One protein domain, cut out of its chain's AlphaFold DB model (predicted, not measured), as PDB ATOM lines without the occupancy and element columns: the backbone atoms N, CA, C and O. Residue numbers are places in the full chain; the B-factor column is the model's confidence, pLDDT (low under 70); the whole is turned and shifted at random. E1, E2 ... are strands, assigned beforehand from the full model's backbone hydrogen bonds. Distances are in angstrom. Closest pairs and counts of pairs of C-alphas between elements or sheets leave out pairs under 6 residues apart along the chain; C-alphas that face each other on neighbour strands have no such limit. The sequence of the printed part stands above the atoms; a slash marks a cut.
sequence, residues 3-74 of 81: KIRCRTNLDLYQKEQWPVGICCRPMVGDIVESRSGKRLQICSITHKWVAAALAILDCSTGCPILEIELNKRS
ATOM      1  N   LYS A   3     -24.569  20.446 -50.609       89.31
ATOM      2  CA  LYS A   3     -23.377  20.423 -49.749       89.31
ATOM      3  C   LYS A   3     -23.049  21.839 -49.291       89.31
ATOM      4  O   LYS A   3     -22.970  22.753 -50.117       89.31
ATOM      5  N   ILE A   4     -22.821  22.004 -47.992       89.81
ATOM      6  CA  ILE A   4     -22.484  23.298 -47.400       89.81
ATOM      7  C   ILE A   4     -21.276  23.185 -46.475       89.81
ATOM      8  O   ILE A   4     -21.001  22.133 -45.900       89.81
ATOM      9  N   ARG A   5     -20.560  24.292 -46.312       90.94
ATOM     10  CA  ARG A   5     -19.515  24.468 -45.310       90.94
ATOM     11  C   ARG A   5     -19.831  25.715 -44.509       90.94
ATOM     12  O   ARG A   5     -19.657  26.828 -44.997       90.94
ATOM     13  N   CYS A   6     -20.268  25.525 -43.278       91.56
ATOM     14  CA  CYS A   6     -20.472  26.632 -42.362       91.56
ATOM     15  C   CYS A   6     -19.130  27.125 -41.812       91.56
ATOM     16  O   CYS A   6     -18.270  26.329 -41.428       91.56
ATOM     17  N   ARG A   7     -18.970  28.442 -41.746       92.38
ATOM     18  CA  ARG A   7     -17.877  29.127 -41.055       92.38
ATOM     19  C   ARG A   7     -18.463  30.189 -40.136       92.38
ATOM     20  O   ARG A   7     -19.445  30.838 -40.481       92.38
ATOM     21  N   THR A   8     -17.852  30.382 -38.982       90.75
ATOM     22  CA  THR A   8     -18.211  31.439 -38.035       90.75
ATOM     23  C   THR A   8     -16.929  32.057 -37.505       90.75
ATOM     24  O   THR A   8     -15.948  31.337 -37.321       90.75
ATOM     25  N   ASN A   9     -16.924  33.371 -37.288       86.69
ATOM     26  CA  ASN A   9     -15.799  34.070 -36.661       86.69
ATOM     27  C   ASN A   9     -16.051  34.337 -35.165       86.69
ATOM     28  O   ASN A   9     -15.447  35.221 -34.570       86.69
ATOM     29  N   LEU A  10     -17.009  33.624 -34.563       87.31
ATOM     30  CA  LEU A  10     -17.354  33.755 -33.152       87.31
ATOM     31  C   LEU A  10     -16.593  32.703 -32.335       87.31
ATOM     32  O   LEU A  10     -16.911  31.514 -32.410       87.31
ATOM     33  N   ASP A  11     -15.642  33.129 -31.500       86.38
ATOM     34  CA  ASP A  11     -14.771  32.232 -30.719       86.38
ATOM     35  C   ASP A  11     -15.533  31.222 -29.848       86.38
ATOM     36  O   ASP A  11     -15.154  30.057 -29.720       86.38
ATOM     37  N   LEU A  12     -16.683  31.639 -29.316       86.31
ATOM     38  CA  LEU A  12     -17.572  30.806 -28.496       86.31
ATOM     39  C   LEU A  12     -18.166  29.593 -29.246       86.31
ATOM     40  O   LEU A  12     -18.803  28.736 -28.624       86.31
ATOM     41  N   TYR A  13     -17.995  29.527 -30.569       85.50
ATOM     42  CA  TYR A  13     -18.568  28.511 -31.451       85.50
ATOM     43  C   TYR A  13     -17.499  27.696 -32.196       85.50
ATOM     44  O   TYR A  13     -17.855  26.871 -33.033       85.50
ATOM     45  N   GLN A  14     -16.206  27.858 -31.880       84.62
ATOM     46  CA  GLN A  14     -15.122  27.114 -32.548       84.62
ATOM     47  C   GLN A  14     -15.256  25.586 -32.415       84.62
ATOM     48  O   GLN A  14     -14.845  24.850 -33.306       84.62
ATOM     49  N   LYS A  15     -15.836  25.103 -31.307       88.31
ATOM     50  CA  LYS A  15     -16.054  23.668 -31.044       88.31
ATOM     51  C   LYS A  15     -17.406  23.149 -31.547       88.31
ATOM     52  O   LYS A  15     -17.715  21.974 -31.360       88.31
ATOM     53  N   GLU A  16     -18.232  24.011 -32.137       90.56
ATOM     54  CA  GLU A  16     -19.563  23.625 -32.594       90.56
ATOM     55  C   GLU A  16     -19.502  22.845 -33.903       90.56
ATOM     56  O   GLU A  16     -18.752  23.172 -34.821       90.56
ATOM     57  N   GLN A  17     -20.349  21.822 -33.998       92.50
ATOM     58  CA  GLN A  17     -20.547  21.076 -35.233       92.50
ATOM     59  C   GLN A  17     -21.754  21.645 -35.968       92.50
ATOM     60  O   GLN A  17     -22.897  21.494 -35.531       92.50
ATOM     61  N   TRP A  18     -21.480  22.304 -37.085       93.12
ATOM     62  CA  TRP A  18     -22.489  22.845 -37.983       93.12
ATOM     63  C   TRP A  18     -22.898  21.815 -39.042       93.12
ATOM     64  O   TRP A  18     -22.105  20.926 -39.367       93.12
ATOM     65  N   PRO A  19     -24.111  21.923 -39.610       91.81
ATOM     66  CA  PRO A  19     -24.547  21.022 -40.663       91.81
ATOM     67  C   PRO A  19     -23.644  21.135 -41.895       91.81
ATOM     68  O   PRO A  19     -23.205  22.216 -42.279       91.81
ATOM     69  N   VAL A  20     -23.396  19.986 -42.523       91.12
ATOM     70  CA  VAL A  20     -22.569  19.850 -43.738       91.12
ATOM     71  C   VAL A  20     -23.407  19.712 -45.013       91.12
ATOM     72  O   VAL A  20     -22.883  19.659 -46.127       91.12
ATOM     73  N   GLY A  21     -24.730  19.666 -44.872       90.19
ATOM     74  CA  GLY A  21     -25.653  19.689 -45.994       90.19
ATOM     75  C   GLY A  21     -27.064  20.060 -45.566       90.19
ATOM     76  O   GLY A  21     -27.443  19.890 -44.409       90.19
ATOM     77  N   ILE A  22     -27.829  20.574 -46.520       89.56
ATOM     78  CA  ILE A  22     -29.203  21.053 -46.332       89.56
ATOM     79  C   ILE A  22     -30.087  20.587 -47.486       89.56
ATOM     80  O   ILE A  22     -29.619  20.334 -48.602       89.56
ATOM     81  N   CYS A  23     -31.379  20.436 -47.212       88.38
ATOM     82  CA  CYS A  23     -32.348  19.963 -48.202       88.38
ATOM     83  C   CYS A  23     -32.855  21.084 -49.116       88.38
ATOM     84  O   CYS A  23     -33.225  20.815 -50.255       88.38
ATOM     85  N   CYS A  24     -32.820  22.326 -48.635       87.25
ATOM     86  CA  CYS A  24     -33.367  23.494 -49.317       87.25
ATOM     87  C   CYS A  24     -32.260  24.491 -49.666       87.25
ATOM     88  O   CYS A  24     -31.179  24.464 -49.077       87.25
ATOM     89  N   ARG A  25     -32.532  25.382 -50.625       90.00
ATOM     90  CA  ARG A  25     -31.616  26.472 -50.977       90.00
ATOM     91  C   ARG A  25     -31.485  27.431 -49.781       90.00
ATOM     92  O   ARG A  25     -32.504  27.996 -49.399       90.00
ATOM     93  N   PRO A  26     -30.276  27.641 -49.232       91.25
ATOM     94  CA  PRO A  26     -30.079  28.569 -48.127       91.25
ATOM     95  C   PRO A  26     -30.200  30.011 -48.621       91.25
ATOM     96  O   PRO A  26     -29.798  30.326 -49.749       91.25
ATOM     97  N   MET A  27     -30.696  30.891 -47.762       93.31
ATOM     98  CA  MET A  27     -30.800  32.328 -47.983       93.31
ATOM     99  C   MET A  27     -30.124  33.103 -46.851       93.31
ATOM    100  O   MET A  27     -30.060  32.666 -45.702       93.31
ATOM    101  N   VAL A  28     -29.588  34.281 -47.177       93.25
ATOM    102  CA  VAL A  28     -29.119  35.221 -46.150       93.25
ATOM    103  C   VAL A  28     -30.319  35.613 -45.297       93.25
ATOM    104  O   VAL A  28     -31.344  36.018 -45.837       93.25
ATOM    105  N   GLY A  29     -30.197  35.484 -43.978       91.94
ATOM    106  CA  GLY A  29     -31.343  35.594 -43.075       91.94
ATOM    107  C   GLY A  29     -31.786  34.275 -42.457       91.94
ATOM    108  O   GLY A  29     -32.321  34.301 -41.350       91.94
ATOM    109  N   ASP A  30     -31.511  33.141 -43.103       92.62
ATOM    110  CA  ASP A  30     -31.912  31.840 -42.570       92.62
ATOM    111  C   ASP A  30     -31.166  31.505 -41.281       92.62
ATOM    112  O   ASP A  30     -30.035  31.943 -41.045       92.62
ATOM    113  N   ILE A  31     -31.798  30.675 -40.454       92.94
ATOM    114  CA  ILE A  31     -31.223  30.189 -39.204       92.94
ATOM    115  C   ILE A  31     -30.641  28.799 -39.410       92.94
ATOM    116  O   ILE A  31     -31.320  27.882 -39.868       92.94
ATOM    117  N   VAL A  32     -29.390  28.638 -38.999       92.56
ATOM    118  CA  VAL A  32     -28.698  27.356 -38.942       92.56
ATOM    119  C   VAL A  32     -28.540  26.962 -37.483       92.56
ATOM    120  O   VAL A  32     -28.076  27.747 -36.653       92.56
ATOM    121  N   GLU A  33     -28.928  25.732 -37.176       94.19
ATOM    122  CA  GLU A  33     -28.773  25.135 -35.856       94.19
ATOM    123  C   GLU A  33     -27.561  24.196 -35.841       94.19
ATOM    124  O   GLU A  33     -27.349  23.415 -36.769       94.19
ATOM    125  N   SER A  34     -26.729  24.309 -34.806       92.81
ATOM    126  CA  SER A  34     -25.619  23.399 -34.549       92.81
ATOM    127  C   SER A  34     -26.121  22.096 -33.935       92.81
ATOM    128  O   SER A  34     -27.211  22.026 -33.373       92.81
ATOM    129  N   ARG A  35     -25.280  21.062 -33.936       92.12
ATOM    130  CA  ARG A  35     -25.585  19.788 -33.266       92.12
ATOM    131  C   ARG A  35     -25.871  19.938 -31.763       92.12
ATOM    132  O   ARG A  35     -26.577  19.112 -31.198       92.12
ATOM    133  N   SER A  36     -25.328  20.975 -31.127       90.69
ATOM    134  CA  SER A  36     -25.552  21.290 -29.708       90.69
ATOM    135  C   SER A  36     -26.812  22.138 -29.473       90.69
ATOM    136  O   SER A  36     -27.040  22.579 -28.350       90.69
ATOM    137  N   GLY A  37     -27.593  22.438 -30.519       91.69
ATOM    138  CA  GLY A  37     -28.800  23.270 -30.451       91.69
ATOM    139  C   GLY A  37     -28.544  24.779 -30.504       91.69
ATOM    140  O   GLY A  37     -29.459  25.573 -30.289       91.69
ATOM    141  N   LYS A  38     -27.312  25.230 -30.780       90.38
ATOM    142  CA  LYS A  38     -27.027  26.667 -30.890       90.38
ATOM    143  C   LYS A  38     -27.451  27.191 -32.254       90.38
ATOM    144  O   LYS A  38     -27.159  26.582 -33.274       90.38
ATOM    145  N   ARG A  39     -28.069  28.370 -32.281       93.38
ATOM    146  CA  ARG A  39     -28.650  28.945 -33.501       93.38
ATOM    147  C   ARG A  39     -27.896  30.197 -33.929       93.38
ATOM    148  O   ARG A  39     -27.773  31.150 -33.156       93.38
ATOM    149  N   LEU A  40     -27.400  30.198 -35.162       93.25
ATOM    150  CA  LEU A  40     -26.788  31.359 -35.802       93.25
ATOM    151  C   LEU A  40     -27.446  31.622 -37.150       93.25
ATOM    152  O   LEU A  40     -27.879  30.708 -37.844       93.25
ATOM    153  N   GLN A  41     -27.499  32.890 -37.521       94.50
ATOM    154  CA  GLN A  41     -28.086  33.345 -38.766       94.50
ATOM    155  C   GLN A  41     -27.032  33.431 -39.875       94.50
ATOM    156  O   GLN A  41     -25.910  33.913 -39.658       94.50
ATOM    157  N   ILE A  42     -27.427  33.017 -41.078       94.44
ATOM    158  CA  ILE A  42     -26.640  33.152 -42.300       94.44
ATOM    159  C   ILE A  42     -26.483  34.630 -42.641       94.44
ATOM    160  O   ILE A  42     -27.459  35.340 -42.884       94.44
ATOM    161  N   CYS A  43     -25.237  35.083 -42.683       93.19
ATOM    162  CA  CYS A  43     -24.860  36.450 -43.035       93.19
ATOM    163  C   CYS A  43     -24.406  36.564 -44.492       93.19
ATOM    164  O   CYS A  43     -24.628  37.593 -45.121       93.19
ATOM    165  N   SER A  44     -23.785  35.516 -45.030       93.50
ATOM    166  CA  SER A  44     -23.294  35.493 -46.407       93.50
ATOM    167  C   SER A  44     -23.235  34.064 -46.939       93.50
ATOM    168  O   SER A  44     -23.022  33.120 -46.174       93.50
ATOM    169  N   ILE A  45     -23.437  33.914 -48.249       93.06
ATOM    170  CA  ILE A  45     -23.379  32.639 -48.969       93.06
ATOM    171  C   ILE A  45     -22.467  32.828 -50.177       93.06
ATOM    172  O   ILE A  45     -22.754  33.637 -51.059       93.06
ATOM    173  N   THR A  46     -21.402  32.039 -50.245       92.50
ATOM    174  CA  THR A  46     -20.405  32.100 -51.316       92.50
ATOM    175  C   THR A  46     -20.269  30.735 -51.969       92.50
ATOM    176  O   THR A  46     -20.092  29.726 -51.289       92.50
ATOM    177  N   HIS A  47     -20.307  30.680 -53.298       87.12
ATOM    178  CA  HIS A  47     -20.047  29.439 -54.026       87.12
ATOM    179  C   HIS A  47     -18.542  29.177 -54.056       87.12
ATOM    180  O   HIS A  47     -17.771  30.025 -54.506       87.12
ATOM    181  N   LYS A  48     -18.119  28.000 -53.596       82.31
ATOM    182  CA  LYS A  48     -16.735  27.544 -53.707       82.31
ATOM    183  C   LYS A  48     -16.661  26.270 -54.529       82.31
ATOM    184  O   LYS A  48     -17.446  25.341 -54.356       82.31
ATOM    185  N   TRP A  49     -15.669  26.231 -55.404       73.81
ATOM    186  CA  TRP A  49     -15.272  25.024 -56.109       73.81
ATOM    187  C   TRP A  49     -14.171  24.355 -55.296       73.81
ATOM    188  O   TRP A  49     -13.100  24.930 -55.110       73.81
ATOM    189  N   VAL A  50     -14.435  23.163 -54.764       65.31
ATOM    190  CA  VAL A  50     -13.389  22.375 -54.108       65.31
ATOM    191  C   VAL A  50     -12.665  21.595 -55.195       65.31
ATOM    192  O   VAL A  50     -13.192  20.609 -55.708       65.31
ATOM    193  N   ALA A  51     -11.467  22.050 -55.566       58.66
ATOM    194  CA  ALA A  51     -10.564  21.247 -56.380       58.66
ATOM    195  C   ALA A  51     -10.207  19.984 -55.581       58.66
ATOM    196  O   ALA A  51      -9.722  20.062 -54.451       58.66
ATOM    197  N   ALA A  52     -10.534  18.819 -56.131       53.72
ATOM    198  CA  ALA A  52     -10.383  17.545 -55.451       53.72
ATOM    199  C   ALA A  52      -8.897  17.171 -55.310       53.72
ATOM    200  O   ALA A  52      -8.340  16.498 -56.167       53.72
ATOM    201  N   ALA A  53      -8.257  17.558 -54.204       49.00
ATOM    202  CA  ALA A  53      -6.952  17.013 -53.804       49.00
ATOM    203  C   ALA A  53      -7.053  15.587 -53.203       49.00
ATOM    204  O   ALA A  53      -6.059  15.036 -52.747       49.00
ATOM    205  N   LEU A  54      -8.251  14.986 -53.195       46.78
ATOM    206  CA  LEU A  54      -8.543  13.646 -52.663       46.78
ATOM    207  C   LEU A  54      -9.437  12.829 -53.618       46.78
ATOM    208  O   LEU A  54     -10.266  12.040 -53.176       46.78
ATOM    209  N   ALA A  55      -9.315  13.018 -54.934       45.62
ATOM    210  CA  ALA A  55      -9.968  12.134 -55.903       45.62
ATOM    211  C   ALA A  55      -9.145  10.849 -56.098       45.62
ATOM    212  O   ALA A  55      -8.563  10.621 -57.152       45.62
ATOM    213  N   ILE A  56      -9.105   9.994 -55.076       52.88
ATOM    214  CA  ILE A  56      -8.936   8.555 -55.292       52.88
ATOM    215  C   ILE A  56     -10.353   7.997 -55.208       52.88
ATOM    216  O   ILE A  56     -10.759   7.605 -54.123       52.88
ATOM    217  N   LEU A  57     -11.146   8.117 -56.283       53.41
ATOM    218  CA  LEU A  57     -12.165   7.127 -56.695       53.41
ATOM    219  C   LEU A  57     -13.171   7.612 -57.745       53.41
ATOM    220  O   LEU A  57     -13.731   6.751 -58.401       53.41
ATOM    221  N   ASP A  58     -13.372   8.910 -57.996       47.72
ATOM    222  CA  ASP A  58     -14.372   9.297 -59.006       47.72
ATOM    223  C   ASP A  58     -13.986  10.552 -59.796       47.72
ATOM    224  O   ASP A  58     -13.941  11.678 -59.290       47.72
ATOM    225  N   CYS A  59     -13.672  10.326 -61.072       46.88
ATOM    226  CA  CYS A  59     -13.386  11.335 -62.077       46.88
ATOM    227  C   CYS A  59     -14.672  12.065 -62.466       46.88
ATOM    228  O   CYS A  59     -15.365  11.637 -63.381       46.88
ATOM    229  N   SER A  60     -14.965  13.189 -61.814       49.47
ATOM    230  CA  SER A  60     -15.745  14.301 -62.374       49.47
ATOM    231  C   SER A  60     -15.604  15.515 -61.456       49.47
ATOM    232  O   SER A  60     -16.169  15.542 -60.370       49.47
ATOM    233  N   THR A  61     -14.801  16.486 -61.891       54.22
ATOM    234  CA  THR A  61     -14.960  17.939 -61.686       54.22
ATOM    235  C   THR A  61     -15.485  18.403 -60.315       54.22
ATOM    236  O   THR A  61     -16.648  18.207 -59.983       54.22
ATOM    237  N   GLY A  62     -14.624  19.081 -59.541       55.94
ATOM    238  CA  GLY A  62     -14.859  19.542 -58.162       55.94
ATOM    239  C   GLY A  62     -16.318  19.802 -57.770       55.94
ATOM    240  O   GLY A  62     -17.011  20.600 -58.394       55.94
ATOM    241  N   CYS A  63     -16.785  19.144 -56.705       64.25
ATOM    242  CA  CYS A  63     -18.145  19.333 -56.206       64.25
ATOM    243  C   CYS A  63     -18.353  20.803 -55.791       64.25
ATOM    244  O   CYS A  63     -17.630  21.276 -54.903       64.25
ATOM    245  N   PRO A  64     -19.342  21.519 -56.360       74.44
ATOM    246  CA  PRO A  64     -19.683  22.846 -55.877       74.44
ATOM    247  C   PRO A  64     -20.187  22.731 -54.435       74.44
ATOM    248  O   PRO A  64     -21.077  21.934 -54.128       74.44
ATOM    249  N   ILE A  65     -19.593  23.517 -53.541       87.31
ATOM    250  CA  ILE A  65     -20.012  23.637 -52.145       87.31
ATOM    251  C   ILE A  65     -20.419  25.080 -51.873       87.31
ATOM    252  O   ILE A  65     -19.780  26.020 -52.354       87.31
ATOM    253  N   LEU A  66     -21.477  25.271 -51.091       89.88
ATOM    254  CA  LEU A  66     -21.810  26.596 -50.578       89.88
ATOM    255  C   LEU A  66     -21.051  26.826 -49.279       89.88
ATOM    256  O   LEU A  66     -21.243  26.107 -48.303       89.88
ATOM    257  N   GLU A  67     -20.197  27.836 -49.249       92.12
ATOM    258  CA  GLU A  67     -19.651  28.338 -48.000       92.12
ATOM    259  C   GLU A  67     -20.643  29.321 -47.382       92.12
ATOM    260  O   GLU A  67     -21.052  30.289 -48.021       92.12
ATOM    261  N   ILE A  68     -21.041  29.051 -46.145       93.25
ATOM    262  CA  ILE A  68     -22.061  29.802 -45.418       93.25
ATOM    263  C   ILE A  68     -21.397  30.457 -44.218       93.25
ATOM    264  O   ILE A  68     -20.811  29.779 -43.376       93.25
ATOM    265  N   GLU A  69     -21.496  31.775 -44.124       93.75
ATOM    266  CA  GLU A  69     -20.993  32.528 -42.982       93.75
ATOM    267  C   GLU A  69     -22.085  32.742 -41.930       93.75
ATOM    268  O   GLU A  69     -23.156  33.262 -42.237       93.75
ATOM    269  N   LEU A  70     -21.788  32.377 -40.682       91.81
ATOM    270  CA  LEU A  70     -22.685  32.426 -39.531       91.81
ATOM    271  C   LEU A  70     -22.136  33.404 -38.486       91.81
ATOM    272  O   LEU A  70     -21.196  33.063 -37.772       91.81
ATOM    273  N   ASN A  71     -22.700  34.608 -38.381       85.06
ATOM    274  CA  ASN A  71     -22.140  35.659 -37.511       85.06
ATOM    275  C   ASN A  71     -23.172  36.421 -36.664       85.06
ATOM    276  O   ASN A  71     -22.784  37.179 -35.777       85.06
ATOM    277  N   LYS A  72     -24.478  36.216 -36.869       75.94
ATOM    278  CA  LYS A  72     -25.520  36.850 -36.047       75.94
ATOM    279  C   LYS A  72     -26.170  35.815 -35.138       75.94
ATOM    280  O   LYS A  72     -26.650  34.789 -35.618       75.94
ATOM    281  N   ARG A  73     -26.190  36.070 -33.825       68.25
ATOM    282  CA  ARG A  73     -27.055  35.303 -32.919       68.25
ATOM    283  C   ARG A  73     -28.491  35.623 -33.290       68.25
ATOM    284  O   ARG A  73     -28.861  36.793 -33.321       68.25
ATOM    285  N   SER A  74     -29.281  34.591 -33.556       56.47
ATOM    286  CA  SER A  74     -30.720  34.777 -33.644       56.47
ATOM    287  C   SER A  74     -31.218  35.027 -32.228       56.47
ATOM    288  O   SER A  74     -31.349  34.090 -31.443       56.47
TER     289      SER A  74
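AT A GLANCE: This is residues 3 to 74 of the 81 residues of an uncharacterized protein of marine sediment metagenome (UniProt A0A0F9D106). What is the picture? One four-stranded sheet curls like part of a barrel, with the long hairpin E3 and E4 as its two inner strands and E1 and E2 at its edges, and residues 54 to 59 stick out at one end. What is it made of? The 72 printed residues hold E1 to E4 and no named helix: all strand, under half in named elements, mixed order E1, E4, E3, E2. It is only just loose, close to compact, radius of gyration 13.5 A, spanning 41 by 24 by 20 A.

HOW THE PARTS SIT: What pairs first? E1, residues 3 to 7, is parallel to E4, residues 64 to 73; N 5 and O 66 are 2.8 A apart. What follows? E2, residues 31 to 33, E3, residues 39 to 49, and E4 form a meander, successive antiparallel neighbours; N 32 and O 40 are 2.8 A apart, N 46 and O 67 2.9 A.

IN THESE COORDINATES: Where does E1 begin? C-alpha 3 is at (-23.377, 20.423, -49.749). Which strands are long? E3 measures 26.6 A and bends by 70 degrees at residue 43; E4 measures 27.1 A, ending at (-27.055, 35.303, -32.919).

THE WHOLE: Which links are long? E1 to E2 and E3 to E4; the printed part has no cut. Where is confidence low? Residues 50 to 63 and 73 to 74 have pLDDT under 70.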